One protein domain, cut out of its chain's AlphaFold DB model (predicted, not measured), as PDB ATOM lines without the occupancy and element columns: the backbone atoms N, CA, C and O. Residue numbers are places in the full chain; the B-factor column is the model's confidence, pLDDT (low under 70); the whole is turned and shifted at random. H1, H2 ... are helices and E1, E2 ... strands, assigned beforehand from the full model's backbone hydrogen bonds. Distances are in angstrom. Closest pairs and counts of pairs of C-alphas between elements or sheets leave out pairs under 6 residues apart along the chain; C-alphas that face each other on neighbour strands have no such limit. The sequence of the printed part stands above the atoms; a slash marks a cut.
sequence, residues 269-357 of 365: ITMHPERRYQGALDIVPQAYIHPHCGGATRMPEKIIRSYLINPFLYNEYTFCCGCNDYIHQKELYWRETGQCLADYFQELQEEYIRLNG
ATOM      1  N   ILE A 269     140.556 184.376 156.595       94.94
ATOM      2  CA  ILE A 269     139.356 184.689 155.832       94.94
ATOM      3  C   ILE A 269     138.355 183.553 156.030       94.94
ATOM      4  O   ILE A 269     138.730 182.388 156.048       94.94
ATOM      5  N   THR A 270     137.079 183.881 156.195       95.94
ATOM      6  CA  THR A 270     136.013 182.882 156.311       95.94
ATOM      7  C   THR A 270     134.795 183.322 155.517       95.94
ATOM      8  O   THR A 270     134.649 184.496 155.197       95.94
ATOM      9  N   MET A 271     133.878 182.401 155.233       93.94
ATOM     10  CA  MET A 271     132.533 182.761 154.788       93.94
ATOM     11  C   MET A 271     131.772 183.442 155.935       93.94
ATOM     12  O   MET A 271     132.060 183.190 157.114       93.94
ATOM     13  N   HIS A 272     130.783 184.279 155.600       93.62
ATOM     14  CA  HIS A 272     129.873 184.865 156.591       93.62
ATOM     15  C   HIS A 272     129.249 183.755 157.452       93.62
ATOM     16  O   HIS A 272     128.884 182.728 156.876       93.62
ATOM     17  N   PRO A 273     129.098 183.914 158.782       94.56
ATOM     18  CA  PRO A 273     128.569 182.867 159.661       94.56
ATOM     19  C   PRO A 273     127.289 182.183 159.152       94.56
ATOM     20  O   PRO A 273     127.234 180.957 159.132       94.56
ATOM     21  N   GLU A 274     126.323 182.956 158.653       92.12
ATOM     22  CA  GLU A 274     125.061 182.456 158.068       92.12
ATOM     23  C   GLU A 274     125.242 181.647 156.775       92.12
ATOM     24  O   GLU A 274     124.417 180.801 156.451       92.12
ATOM     25  N   ARG A 275     126.319 181.903 156.023       91.62
ATOM     26  CA  ARG A 275     126.618 181.238 154.745       91.62
ATOM     27  C   ARG A 275     127.590 180.073 154.888       91.62
ATOM     28  O   ARG A 275     127.914 179.446 153.887       91.62
ATOM     29  N   ARG A 276     128.104 179.803 156.090       95.31
ATOM     30  CA  ARG A 276     128.975 178.649 156.352       95.31
ATOM     31  C   ARG A 276     128.180 177.350 156.249       95.31
ATOM     32  O   ARG A 276     126.973 177.340 156.481       95.31
ATOM     33  N   TYR A 277     128.866 176.250 155.949       96.69
ATOM     34  CA  TYR A 277     128.262 174.919 155.949       96.69
ATOM     35  C   TYR A 277     127.649 174.613 157.319       96.69
ATOM     36  O   TYR A 277     128.348 174.690 158.331       96.69
ATOM     37  N   GLN A 278     126.359 174.271 157.351       96.88
ATOM     38  CA  GLN A 278     125.598 174.020 158.586       96.88
ATOM     39  C   GLN A 278     125.491 172.528 158.944       96.88
ATOM     40  O   GLN A 278     124.984 172.190 160.008       96.88
ATOM     41  N   GLY A 279     125.961 171.627 158.074       96.50
ATOM     42  CA  GLY A 279     125.909 170.185 158.326       96.50
ATOM     43  C   GLY A 279     126.923 169.707 159.371       96.50
ATOM     44  O   GLY A 279     127.764 170.474 159.859       96.50
ATOM     45  N   ALA A 280     126.833 168.421 159.708       97.25
ATOM     46  CA  ALA A 280     127.774 167.747 160.600       97.25
ATOM     47  C   ALA A 280     129.165 167.614 159.952       97.25
ATOM     48  O   ALA A 280     129.282 167.519 158.731       97.25
ATOM     49  N   LEU A 281     130.218 167.614 160.772       97.62
ATOM     50  CA  LEU A 281     131.618 167.557 160.321       97.62
ATOM     51  C   LEU A 281     132.291 166.220 160.650       97.62
ATOM     52  O   LEU A 281     133.510 166.109 160.587       97.62
ATOM     53  N   ASP A 282     131.502 165.211 161.007       96.75
ATOM     54  CA  ASP A 282     131.985 163.939 161.555       96.75
ATOM     55  C   ASP A 282     132.835 163.156 160.542       96.75
ATOM     56  O   ASP A 282     133.740 162.418 160.918       96.75
ATOM     57  N   ILE A 283     132.552 163.351 159.250       96.56
ATOM     58  CA  ILE A 283     133.258 162.726 158.124       96.56
ATOM     59  C   ILE A 283     134.302 163.643 157.477       96.56
ATOM     60  O   ILE A 283     134.944 163.253 156.504       96.56
ATOM     61  N   VAL A 284     134.435 164.881 157.958       97.81
ATOM     62  CA  VAL A 284     135.338 165.875 157.373       97.81
ATOM     63  C   VAL A 284     136.642 165.853 158.168       97.81
ATOM     64  O   VAL A 284     136.594 166.053 159.384       97.81
ATOM     65  N   PRO A 285     137.802 165.621 157.529       97.88
ATOM     66  CA  PRO A 285     139.075 165.616 158.239       97.88
ATOM     67  C   PRO A 285     139.351 167.001 158.843       97.88
ATOM     68  O   PRO A 285     139.029 168.032 158.247       97.88
ATOM     69  N   GLN A 286     139.895 167.036 160.062       98.19
ATOM     70  CA  GLN A 286     140.044 168.269 160.845       98.19
ATOM     71  C   GLN A 286     141.491 168.569 161.216       98.19
ATOM     72  O   GLN A 286     141.786 169.693 161.625       98.19
ATOM     73  N   ALA A 287     142.400 167.602 161.114       98.38
ATOM     74  CA  ALA A 287     143.806 167.802 161.423       98.38
ATOM     75  C   ALA A 287     144.702 167.217 160.340       98.38
ATOM     76  O   ALA A 287     144.487 166.104 159.889       98.38
ATOM     77  N   TYR A 288     145.760 167.924 159.964       98.62
ATOM     78  CA  TYR A 288     146.772 167.418 159.038       98.62
ATOM     79  C   TYR A 288     148.136 167.335 159.713       98.62
ATOM     80  O   TYR A 288     148.403 168.013 160.707       98.62
ATOM     81  N   ILE A 289     149.000 166.486 159.174       98.69
ATOM     82  CA  ILE A 289     150.382 166.289 159.590       98.69
ATOM     83  C   ILE A 289     151.325 166.765 158.491       98.69
ATOM     84  O   ILE A 289     151.038 166.617 157.303       98.69
ATOM     85  N   HIS A 290     152.466 167.313 158.896       98.62
ATOM     86  CA  HIS A 290     153.580 167.586 157.997       98.62
ATOM     87  C   HIS A 290     154.657 166.510 158.210       98.62
ATOM     88  O   HIS A 290     155.318 166.539 159.252       98.62
ATOM     89  N   PRO A 291     154.866 165.566 157.271       98.44
ATOM     90  CA  PRO A 291     155.797 164.452 157.462       98.44
ATOM     91  C   PRO A 291     157.230 164.883 157.787       98.44
ATOM     92  O   PRO A 291     157.923 164.172 158.506       98.44
ATOM     93  N   HIS A 292     157.661 166.055 157.308       98.12
ATOM     94  CA  HIS A 292     159.003 166.576 157.560       98.12
ATOM     95  C   HIS A 292     159.265 166.883 159.044       98.12
ATOM     96  O   HIS A 292     160.306 166.505 159.572       98.12
ATOM     97  N   CYS A 293     158.332 167.554 159.729       98.19
ATOM     98  CA  CYS A 293     158.495 167.924 161.144       98.19
ATOM     99  C   CYS A 293     157.729 167.010 162.115       98.19
ATOM    100  O   CYS A 293     157.897 167.121 163.325       98.19
ATOM    101  N   GLY A 294     156.840 166.149 161.608       98.06
ATOM    102  CA  GLY A 294     155.943 165.308 162.408       98.06
ATOM    103  C   GLY A 294     154.828 166.072 163.138       98.06
ATOM    104  O   GLY A 294     153.989 165.453 163.793       98.06
ATOM    105  N   GLY A 295     154.791 167.404 163.034       97.75
ATOM    106  CA  GLY A 295     153.797 168.249 163.688       97.75
ATOM    107  C   GLY A 295     152.396 168.053 163.109       97.75
ATOM    108  O   GLY A 295     152.214 168.026 161.891       97.75
ATOM    109  N   ALA A 296     151.400 167.958 163.994       98.19
ATOM    110  CA  ALA A 296     149.986 167.937 163.636       98.19
ATOM    111  C   ALA A 296     149.366 169.326 163.839       98.19
ATOM    112  O   ALA A 296     149.543 169.938 164.891       98.19
ATOM    113  N   THR A 297     148.607 169.805 162.856       98.44
ATOM    114  CA  THR A 297     147.883 171.080 162.917       98.44
ATOM    115  C   THR A 297     146.394 170.821 162.787       98.44
ATOM    116  O   THR A 297     145.954 170.197 161.823       98.44
ATOM    117  N   ARG A 298     145.606 171.294 163.759       98.00
ATOM    118  CA  ARG A 298     144.143 171.220 163.703       98.00
ATOM    119  C   ARG A 298     143.591 172.462 163.015       98.00
ATOM    120  O   ARG A 298     143.868 173.580 163.442       98.00
ATOM    121  N   MET A 299     142.777 172.264 161.989       97.44
ATOM    122  CA  MET A 299     142.120 173.348 161.281       97.44
ATOM    123  C   MET A 299     140.909 173.857 162.084       97.44
ATOM    124  O   MET A 299     140.066 173.058 162.501       97.44
ATOM    125  N   PRO A 300     140.787 175.176 162.325       97.38
ATOM    126  CA  PRO A 300     139.621 175.743 162.991       97.38
ATOM    127  C   PRO A 300     138.314 175.417 162.261       97.38
ATOM    128  O   PRO A 300     138.212 175.568 161.045       97.38
ATOM    129  N   GLU A 301     137.265 175.091 163.015       97.75
ATOM    130  CA  GLU A 301     135.948 174.743 162.467       97.75
ATOM    131  C   GLU A 301     135.384 175.820 161.521       97.75
ATOM    132  O   GLU A 301     134.825 175.510 160.469       97.75
ATOM    133  N   LYS A 302     135.589 177.106 161.848       97.25
ATOM    134  CA  LYS A 302     135.164 178.232 160.998       97.25
ATOM    135  C   LYS A 302     135.796 178.194 159.600       97.25
ATOM    136  O   LYS A 302     135.148 178.609 158.640       97.25
ATOM    137  N   ILE A 303     137.028 177.694 159.482       97.25
ATOM    138  CA  ILE A 303     137.748 177.545 158.212       97.25
ATOM    139  C   ILE A 303     137.183 176.351 157.446       97.25
ATOM    140  O   ILE A 303     136.835 176.513 156.275       97.25
ATOM    141  N   ILE A 304     136.986 175.220 158.138       98.06
ATOM    142  CA  ILE A 304     136.393 173.994 157.585       98.06
ATOM    143  C   ILE A 304     135.045 174.279 156.935       98.06
ATOM    144  O   ILE A 304     134.859 174.098 155.733       98.06
ATOM    145  N   ARG A 305     134.116 174.853 157.703       98.00
ATOM    146  CA  ARG A 305     132.779 175.186 157.199       98.00
ATOM    147  C   ARG A 305     132.785 176.224 156.077       98.00
ATOM    148  O   ARG A 305     131.787 176.347 155.372       98.00
ATOM    149  N   SER A 306     133.862 176.996 155.937       96.69
ATOM    150  CA  SER A 306     133.996 177.992 154.876       96.69
ATOM    151  C   SER A 306     134.439 177.360 153.558       96.69
ATOM    152  O   SER A 306     133.795 177.626 152.545       96.69
ATOM    153  N   TYR A 307     135.465 176.496 153.550       96.62
ATOM    154  CA  TYR A 307     135.878 175.856 152.294       96.62
ATOM    155  C   TYR A 307     134.880 174.813 151.794       96.62
ATOM    156  O   TYR A 307     134.793 174.597 150.593       96.62
ATOM    157  N   LEU A 308     134.089 174.201 152.683       97.06
ATOM    158  CA  LEU A 308     133.015 173.290 152.266       97.06
ATOM    159  C   LEU A 308     131.918 173.998 151.456       97.06
ATOM    160  O   LEU A 308     131.163 173.345 150.744       97.06
ATOM    161  N   ILE A 309     131.820 175.328 151.566       95.62
ATOM    162  CA  ILE A 309     130.917 176.153 150.756       95.62
ATOM    163  C   ILE A 309     131.643 176.728 149.544       95.62
ATOM    164  O   ILE A 309     131.093 176.741 148.448       95.62
ATOM    165  N   ASN A 310     132.868 177.217 149.738       95.31
ATOM    166  CA  ASN A 310     133.700 177.748 148.669       95.31
ATOM    167  C   ASN A 310     135.121 177.162 148.759       95.31
ATOM    168  O   ASN A 310     135.970 177.732 149.452       95.31
ATOM    169  N   PRO A 311     135.416 176.065 148.037       96.25
ATOM    170  CA  PRO A 311     136.722 175.409 148.099       96.25
ATOM    171  C   PRO A 311     137.839 176.191 147.382       96.25
ATOM    172  O   PRO A 311     138.991 175.764 147.386       96.25
ATOM    173  N   PHE A 312     137.523 177.355 146.806       95.00
ATOM    174  CA  PHE A 312     138.465 178.282 146.169       95.00
ATOM    175  C   PHE A 312     138.848 179.460 147.086       95.00
ATOM    176  O   PHE A 312     139.530 180.387 146.653       95.00
ATOM    177  N   LEU A 313     138.385 179.467 148.343       93.31
ATOM    178  CA  LEU A 313     138.594 180.576 149.280       93.31
ATOM    179  C   LEU A 313     140.058 180.736 149.726       93.31
ATOM    180  O   LEU A 313     140.481 181.847 150.046       93.31
ATOM    181  N   TYR A 314     140.814 179.642 149.780       93.50
ATOM    182  CA  TYR A 314     142.184 179.616 150.293       93.50
ATOM    183  C   TYR A 314     143.189 179.339 149.172       93.50
ATOM    184  O   TYR A 314     142.851 178.736 148.156       93.50
ATOM    185  N   ASN A 315     144.426 179.804 149.354       92.94
ATOM    186  CA  ASN A 315     145.527 179.545 148.426       92.94
ATOM    187  C   ASN A 315     146.184 178.179 148.710       92.94
ATOM    188  O   ASN A 315     145.778 177.458 149.615       92.94
ATOM    189  N   GLU A 316     147.233 177.843 147.959       96.69
ATOM    190  CA  GLU A 316     147.941 176.554 148.035       96.69
ATOM    191  C   GLU A 316     148.836 176.387 149.281       96.69
ATOM    192  O   GLU A 316     149.609 175.434 149.356       96.69
ATOM    193  N   TYR A 317     148.741 177.280 150.272       97.31
ATOM    194  CA  TYR A 317     149.561 177.259 151.482       97.31
ATOM    195  C   TYR A 317     148.688 177.229 152.740       97.31
ATOM    196  O   TYR A 317     147.655 177.891 152.819       97.31
ATOM    197  N   THR A 318     149.120 176.498 153.765       97.19
ATOM    198  CA  THR A 318     148.489 176.529 155.092       97.19
ATOM    199  C   THR A 318     149.536 176.449 156.195       97.19
ATOM    200  O   THR A 318     150.629 175.922 156.008       97.19
ATOM    201  N   PHE A 319     149.208 176.986 157.363       97.94
ATOM    202  CA  PHE A 319     150.134 177.074 158.486       97.94
ATOM    203  C   PHE A 319     150.431 175.696 159.100       97.94
ATOM    204  O   PHE A 319     149.521 174.901 159.303       97.94
ATOM    205  N   CYS A 320     151.680 175.404 159.443       98.31
ATOM    206  CA  CYS A 320     152.083 174.184 160.134       98.31
ATOM    207  C   CYS A 320     152.599 174.511 161.540       98.31
ATOM    208  O   CYS A 320     153.660 175.114 161.680       98.31
ATOM    209  N   CYS A 321     151.917 174.027 162.583       97.69
ATOM    210  CA  CYS A 321     152.313 174.233 163.983       97.69
ATOM    211  C   CYS A 321     153.679 173.625 164.354       97.69
ATOM    212  O   CYS A 321     154.262 174.021 165.355       97.69
ATOM    213  N   GLY A 322     154.180 172.640 163.599       97.75
ATOM    214  CA  GLY A 322     155.508 172.062 163.845       97.75
ATOM    215  C   GLY A 322     156.646 172.891 163.244       97.75
ATOM    216  O   GLY A 322     157.717 172.978 163.835       97.75
ATOM    217  N   CYS A 323     156.407 173.516 162.087       97.62
ATOM    218  CA  CYS A 323     157.388 174.370 161.413       97.62
ATOM    219  C   CYS A 323     157.285 175.846 161.812       97.62
ATOM    220  O   CYS A 323     158.247 176.572 161.593       97.62
ATOM    221  N   ASN A 324     156.152 176.280 162.380       97.19
ATOM    222  CA  ASN A 324     155.832 177.693 162.618       97.19
ATOM    223  C   ASN A 324     155.868 178.530 161.326       97.19
ATOM    224  O   ASN A 324     156.323 179.672 161.316       97.19
ATOM    225  N   ASP A 325     155.408 177.934 160.222       97.31
ATOM    226  CA  ASP A 325     155.426 178.551 158.894       97.31
ATOM    227  C   ASP A 325     154.280 178.040 158.002       97.31
ATOM    228  O   ASP A 325     153.627 177.037 158.310       97.31
ATOM    229  N   TYR A 326     154.029 178.729 156.891       97.06
ATOM    230  CA  TYR A 326     153.066 178.357 155.862       97.06
ATOM    231  C   TYR A 326     153.690 177.385 154.860       97.06
ATOM    232  O   TYR A 326     154.557 177.741 154.066       97.06
ATOM    233  N   ILE A 327     153.198 176.150 154.874       98.19
ATOM    234  CA  ILE A 327     153.690 175.044 154.055       98.19
ATOM    235  C   ILE A 327     152.744 174.816 152.878       98.19
ATOM    236  O   ILE A 327     151.524 174.977 152.997       98.19
ATOM    237  N   HIS A 328     153.310 174.439 151.733       98.38
ATOM    238  CA  HIS A 328     152.539 174.110 150.543       98.38
ATOM    239  C   HIS A 328     151.651 172.879 150.807       98.38
ATOM    240  O   HIS A 328     152.106 171.878 151.357       98.38
ATOM    241  N   GLN A 329     150.383 172.907 150.385       98.31
ATOM    242  CA  GLN A 329     149.407 171.846 150.689       98.31
ATOM    243  C   GLN A 329     149.832 170.446 150.199       98.31
ATOM    244  O   GLN A 329     149.441 169.445 150.786       98.31
ATOM    245  N   LYS A 330     150.670 170.362 149.157       98.44
ATOM    246  CA  LYS A 330     151.243 169.098 148.637       98.44
ATOM    247  C   LYS A 330     152.179 168.373 149.613       98.44
ATOM    248  O   LYS A 330     152.481 167.206 149.401       98.44
ATOM    249  N   GLU A 331     152.654 169.051 150.653       98.50
ATOM    250  CA  GLU A 331     153.544 168.478 151.671       98.50
ATOM    251  C   GLU A 331     152.782 168.063 152.940       98.50
ATOM    252  O   GLU A 331     153.379 167.606 153.915       98.50
ATOM    253  N   LEU A 332     151.460 168.233 152.957       98.62
ATOM    254  CA  LEU A 332     150.619 168.034 154.130       98.62
ATOM    255  C   LEU A 332     149.613 166.920 153.873       98.62
ATOM    256  O   LEU A 332     149.057 166.811 152.783       98.62
ATOM    257  N   TYR A 333     149.352 166.112 154.897       98.69
ATOM    258  CA  TYR A 333     148.462 164.957 154.795       98.69
ATOM    259  C   TYR A 333     147.436 164.984 155.914       98.69
ATOM    260  O   TYR A 333     147.794 165.179 157.075       98.69
ATOM    261  N   TRP A 334     146.164 164.772 155.597       98.56
ATOM    262  CA  TRP A 334     145.118 164.625 156.601       98.56
ATOM    263  C   TRP A 334     145.438 163.463 157.539       98.56
ATOM    264  O   TRP A 334     145.756 162.357 157.104       98.56
ATOM    265  N   ARG A 335     145.351 163.704 158.844       98.31
ATOM    266  CA  ARG A 335     145.664 162.720 159.881       98.31
ATOM    267  C   ARG A 335     144.640 161.593 159.897       98.31
ATOM    268  O   ARG A 335     144.997 160.453 160.173       98.31
ATOM    269  N   GLU A 336     143.377 161.922 159.651       98.19
ATOM    270  CA  GLU A 336     142.254 160.991 159.726       98.19
ATOM    271  C   GLU A 336     142.192 160.053 158.515       98.19
ATOM    272  O   GLU A 336     141.808 158.896 158.666       98.19
ATOM    273  N   THR A 337     142.577 160.532 157.328       98.00
ATOM    274  CA  THR A 337     142.422 159.789 156.064       98.00
ATOM    275  C   THR A 337     143.743 159.407 155.398       98.00
ATOM    276  O   THR A 337     143.758 158.527 154.542       98.00
ATOM    277  N   GLY A 338     144.855 160.054 155.755       98.31
ATOM    278  CA  GLY A 338     146.144 159.911 155.074       98.31
ATOM    279  C   GLY A 338     146.206 160.575 153.693       98.31
ATOM    280  O   GLY A 338     147.222 160.460 153.015       98.31
ATOM    281  N   GLN A 339     145.144 161.262 153.261       98.50
ATOM    282  CA  GLN A 339     145.074 161.918 151.955       98.50
ATOM    283  C   GLN A 339     145.914 163.202 151.938       98.50
ATOM    284  O   GLN A 339     145.909 163.961 152.909       98.50
ATOM    285  N   CYS A 340     146.603 163.464 150.827       98.56
ATOM    286  CA  CYS A 340     147.282 164.737 150.583       98.56
ATOM    287  C   CYS A 340     146.276 165.900 150.648       98.56
ATOM    288  O   CYS A 340     145.180 165.823 150.088       98.56
ATOM    289  N   LEU A 341     146.646 166.989 151.322       98.38
ATOM    290  CA  LEU A 341     145.767 168.140 151.515       98.38
ATOM    291  C   LEU A 341     145.423 168.815 150.179       98.38
ATOM    292  O   LEU A 341     144.271 169.186 149.972       98.38
ATOM    293  N   ALA A 342     146.393 168.927 149.265       98.31
ATOM    294  CA  ALA A 342     146.168 169.504 147.939       98.31
ATOM    295  C   ALA A 342     145.169 168.679 147.110       98.31
ATOM    296  O   ALA A 342     144.257 169.251 146.515       98.31
ATOM    297  N   ASP A 343     145.300 167.348 147.125       98.38
ATOM    298  CA  ASP A 343     144.409 166.445 146.386       98.38
ATOM    299  C   ASP A 343     142.975 166.538 146.929       98.38
ATOM    300  O   ASP A 343     142.021 166.642 146.163       98.38
ATOM    301  N   TYR A 344     142.817 166.615 148.256       98.25
ATOM    302  CA  TYR A 344     141.514 166.819 148.892       98.25
ATOM    303  C   TYR A 344     140.838 168.130 148.456       98.25
ATOM    304  O   TYR A 344     139.650 168.146 148.130       98.25
ATOM    305  N   PHE A 345     141.573 169.249 148.433       97.88
ATOM    306  CA  PHE A 345     141.018 170.523 147.963       97.88
ATOM    307  C   PHE A 345     140.679 170.487 146.472       97.88
ATOM    308  O   PHE A 345     139.650 171.039 146.081       97.88
ATOM    309  N   GLN A 346     141.494 169.820 145.654       97.88
ATOM    310  CA  GLN A 346     141.208 169.628 144.236       97.88
ATOM    311  C   GLN A 346     139.906 168.840 144.033       97.88
ATOM    312  O   GLN A 346     139.048 169.283 143.272       97.88
ATOM    313  N   GLU A 347     139.699 167.741 144.761       98.12
ATOM    314  CA  GLU A 347     138.456 166.962 144.711       98.12
ATOM    315  C   GLU A 347     137.232 167.811 145.086       98.12
ATOM    316  O   GLU A 347     136.207 167.768 144.403       98.12
ATOM    317  N   LEU A 348     137.333 168.643 146.133       97.50
ATOM    318  CA  LEU A 348     136.257 169.567 146.507       97.50
ATOM    319  C   LEU A 348     135.972 170.610 145.414       97.50
ATOM    320  O   LEU A 348     134.812 170.942 145.164       97.50
ATOM    321  N   GLN A 349     137.010 171.145 144.772       97.06
ATOM    322  CA  GLN A 349     136.876 172.114 143.680       97.06
ATOM    323  C   GLN A 349     136.235 171.484 142.440       97.06
ATOM    324  O   GLN A 349     135.330 172.076 141.847       97.06
ATOM    325  N   GLU A 350     136.657 170.277 142.069       97.06
ATOM    326  CA  GLU A 350     136.085 169.504 140.966       97.06
ATOM    327  C   GLU A 350     134.620 169.151 141.234       97.06
ATOM    328  O   GLU A 350     133.772 169.342 140.360       97.06
ATOM    329  N   GLU A 351     134.291 168.723 142.456       96.69
ATOM    330  CA  GLU A 351     132.916 168.457 142.874       96.69
ATOM    331  C   GLU A 351     132.053 169.722 142.803       96.69
ATOM    332  O   GLU A 351     130.941 169.695 142.267       96.69
ATOM    333  N   TYR A 352     132.579 170.856 143.270       95.00
ATOM    334  CA  TYR A 352     131.893 172.140 143.164       95.00
ATOM    335  C   TYR A 352     131.608 172.501 141.702       95.00
ATOM    336  O   TYR A 352     130.476 172.863 141.375       95.00
ATOM    337  N   ILE A 353     132.596 172.389 140.808       94.12
ATOM    338  CA  ILE A 353     132.426 172.674 139.374       94.12
ATOM    339  C   ILE A 353     131.440 171.685 138.744       94.12
ATOM    340  O   ILE A 353     130.600 172.088 137.943       94.12
ATOM    341  N   ARG A 354     131.477 170.405 139.120       94.88
ATOM    342  CA  ARG A 354     130.533 169.392 138.632       94.88
ATOM    343  C   ARG A 354     129.086 169.742 138.987       94.88
ATOM    344  O   ARG A 354     128.199 169.561 138.153       94.88
ATOM    345  N   LEU A 355     128.850 170.238 140.203       91.50
ATOM    346  CA  LEU A 355     127.519 170.612 140.688       91.50
ATOM    347  C   LEU A 355     127.044 171.973 140.156       91.50
ATOM    348  O   LEU A 355     125.860 172.122 139.857       91.50
ATOM    349  N   ASN A 356     127.946 172.951 140.024       87.06
ATOM    350  CA  ASN A 356     127.599 174.355 139.749       87.06
ATOM    351  C   ASN A 356     127.988 174.839 138.338       87.06
ATOM    352  O   ASN A 356     127.626 175.942 137.935       87.06
ATOM    353  N   GLY A 357     128.732 174.042 137.573       89.12
ATOM    354  CA  GLY A 357     129.187 174.325 136.209       89.12
ATOM    355  C   GLY A 357     130.442 175.198 136.098       89.12
ATOM    356  O   GLY A 357     131.219 175.001 135.170       89.12
TER     357      GLY A 357
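This is residues 269 to 357 of the 365 residues of an uncharacterized protein of Calothrix sp. NIES-2098 (UniProt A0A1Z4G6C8). Two small strand hairpins, E1 with E2 and E3 with E4, stand near each other, and a long helix, H2, runs away from them; short H1 lies apart from H2, among loops. The 89 printed residues run E1, E2, H1, E3, E4, H2, under half in named elements, class mixed, both sheets antiparallel. The whole is compact, radius of gyration of the C-alphas 12.9 A, spanning 37 by 25 by 23 A.

E1, residues 287 to 289, and E2, 296 to 298, form a hairpin; N 288 and O 297 are 2.9 A apart. In the hairpin of E3, 317 to 320, and E4, 325 to 328, N 318 and O 327 are 2.9 A apart. The closest C-alphas of E2 and E3, Thr 297 and Cys 320, are 5.9 A apart. H1, 301 to 307, and H2, 341 to 356, are apart; in both, every O i to N i+4 pair is within hydrogen-bond range.

E1 begins at C-alpha 287, (143.806, 167.802, 161.423). H2, 22.5 A long, ends at C-alpha 356, (127.599, 174.355, 139.749).

The printed part has no cut. The link E4 to H2 is long. No printed residue is under 70 in pLDDT.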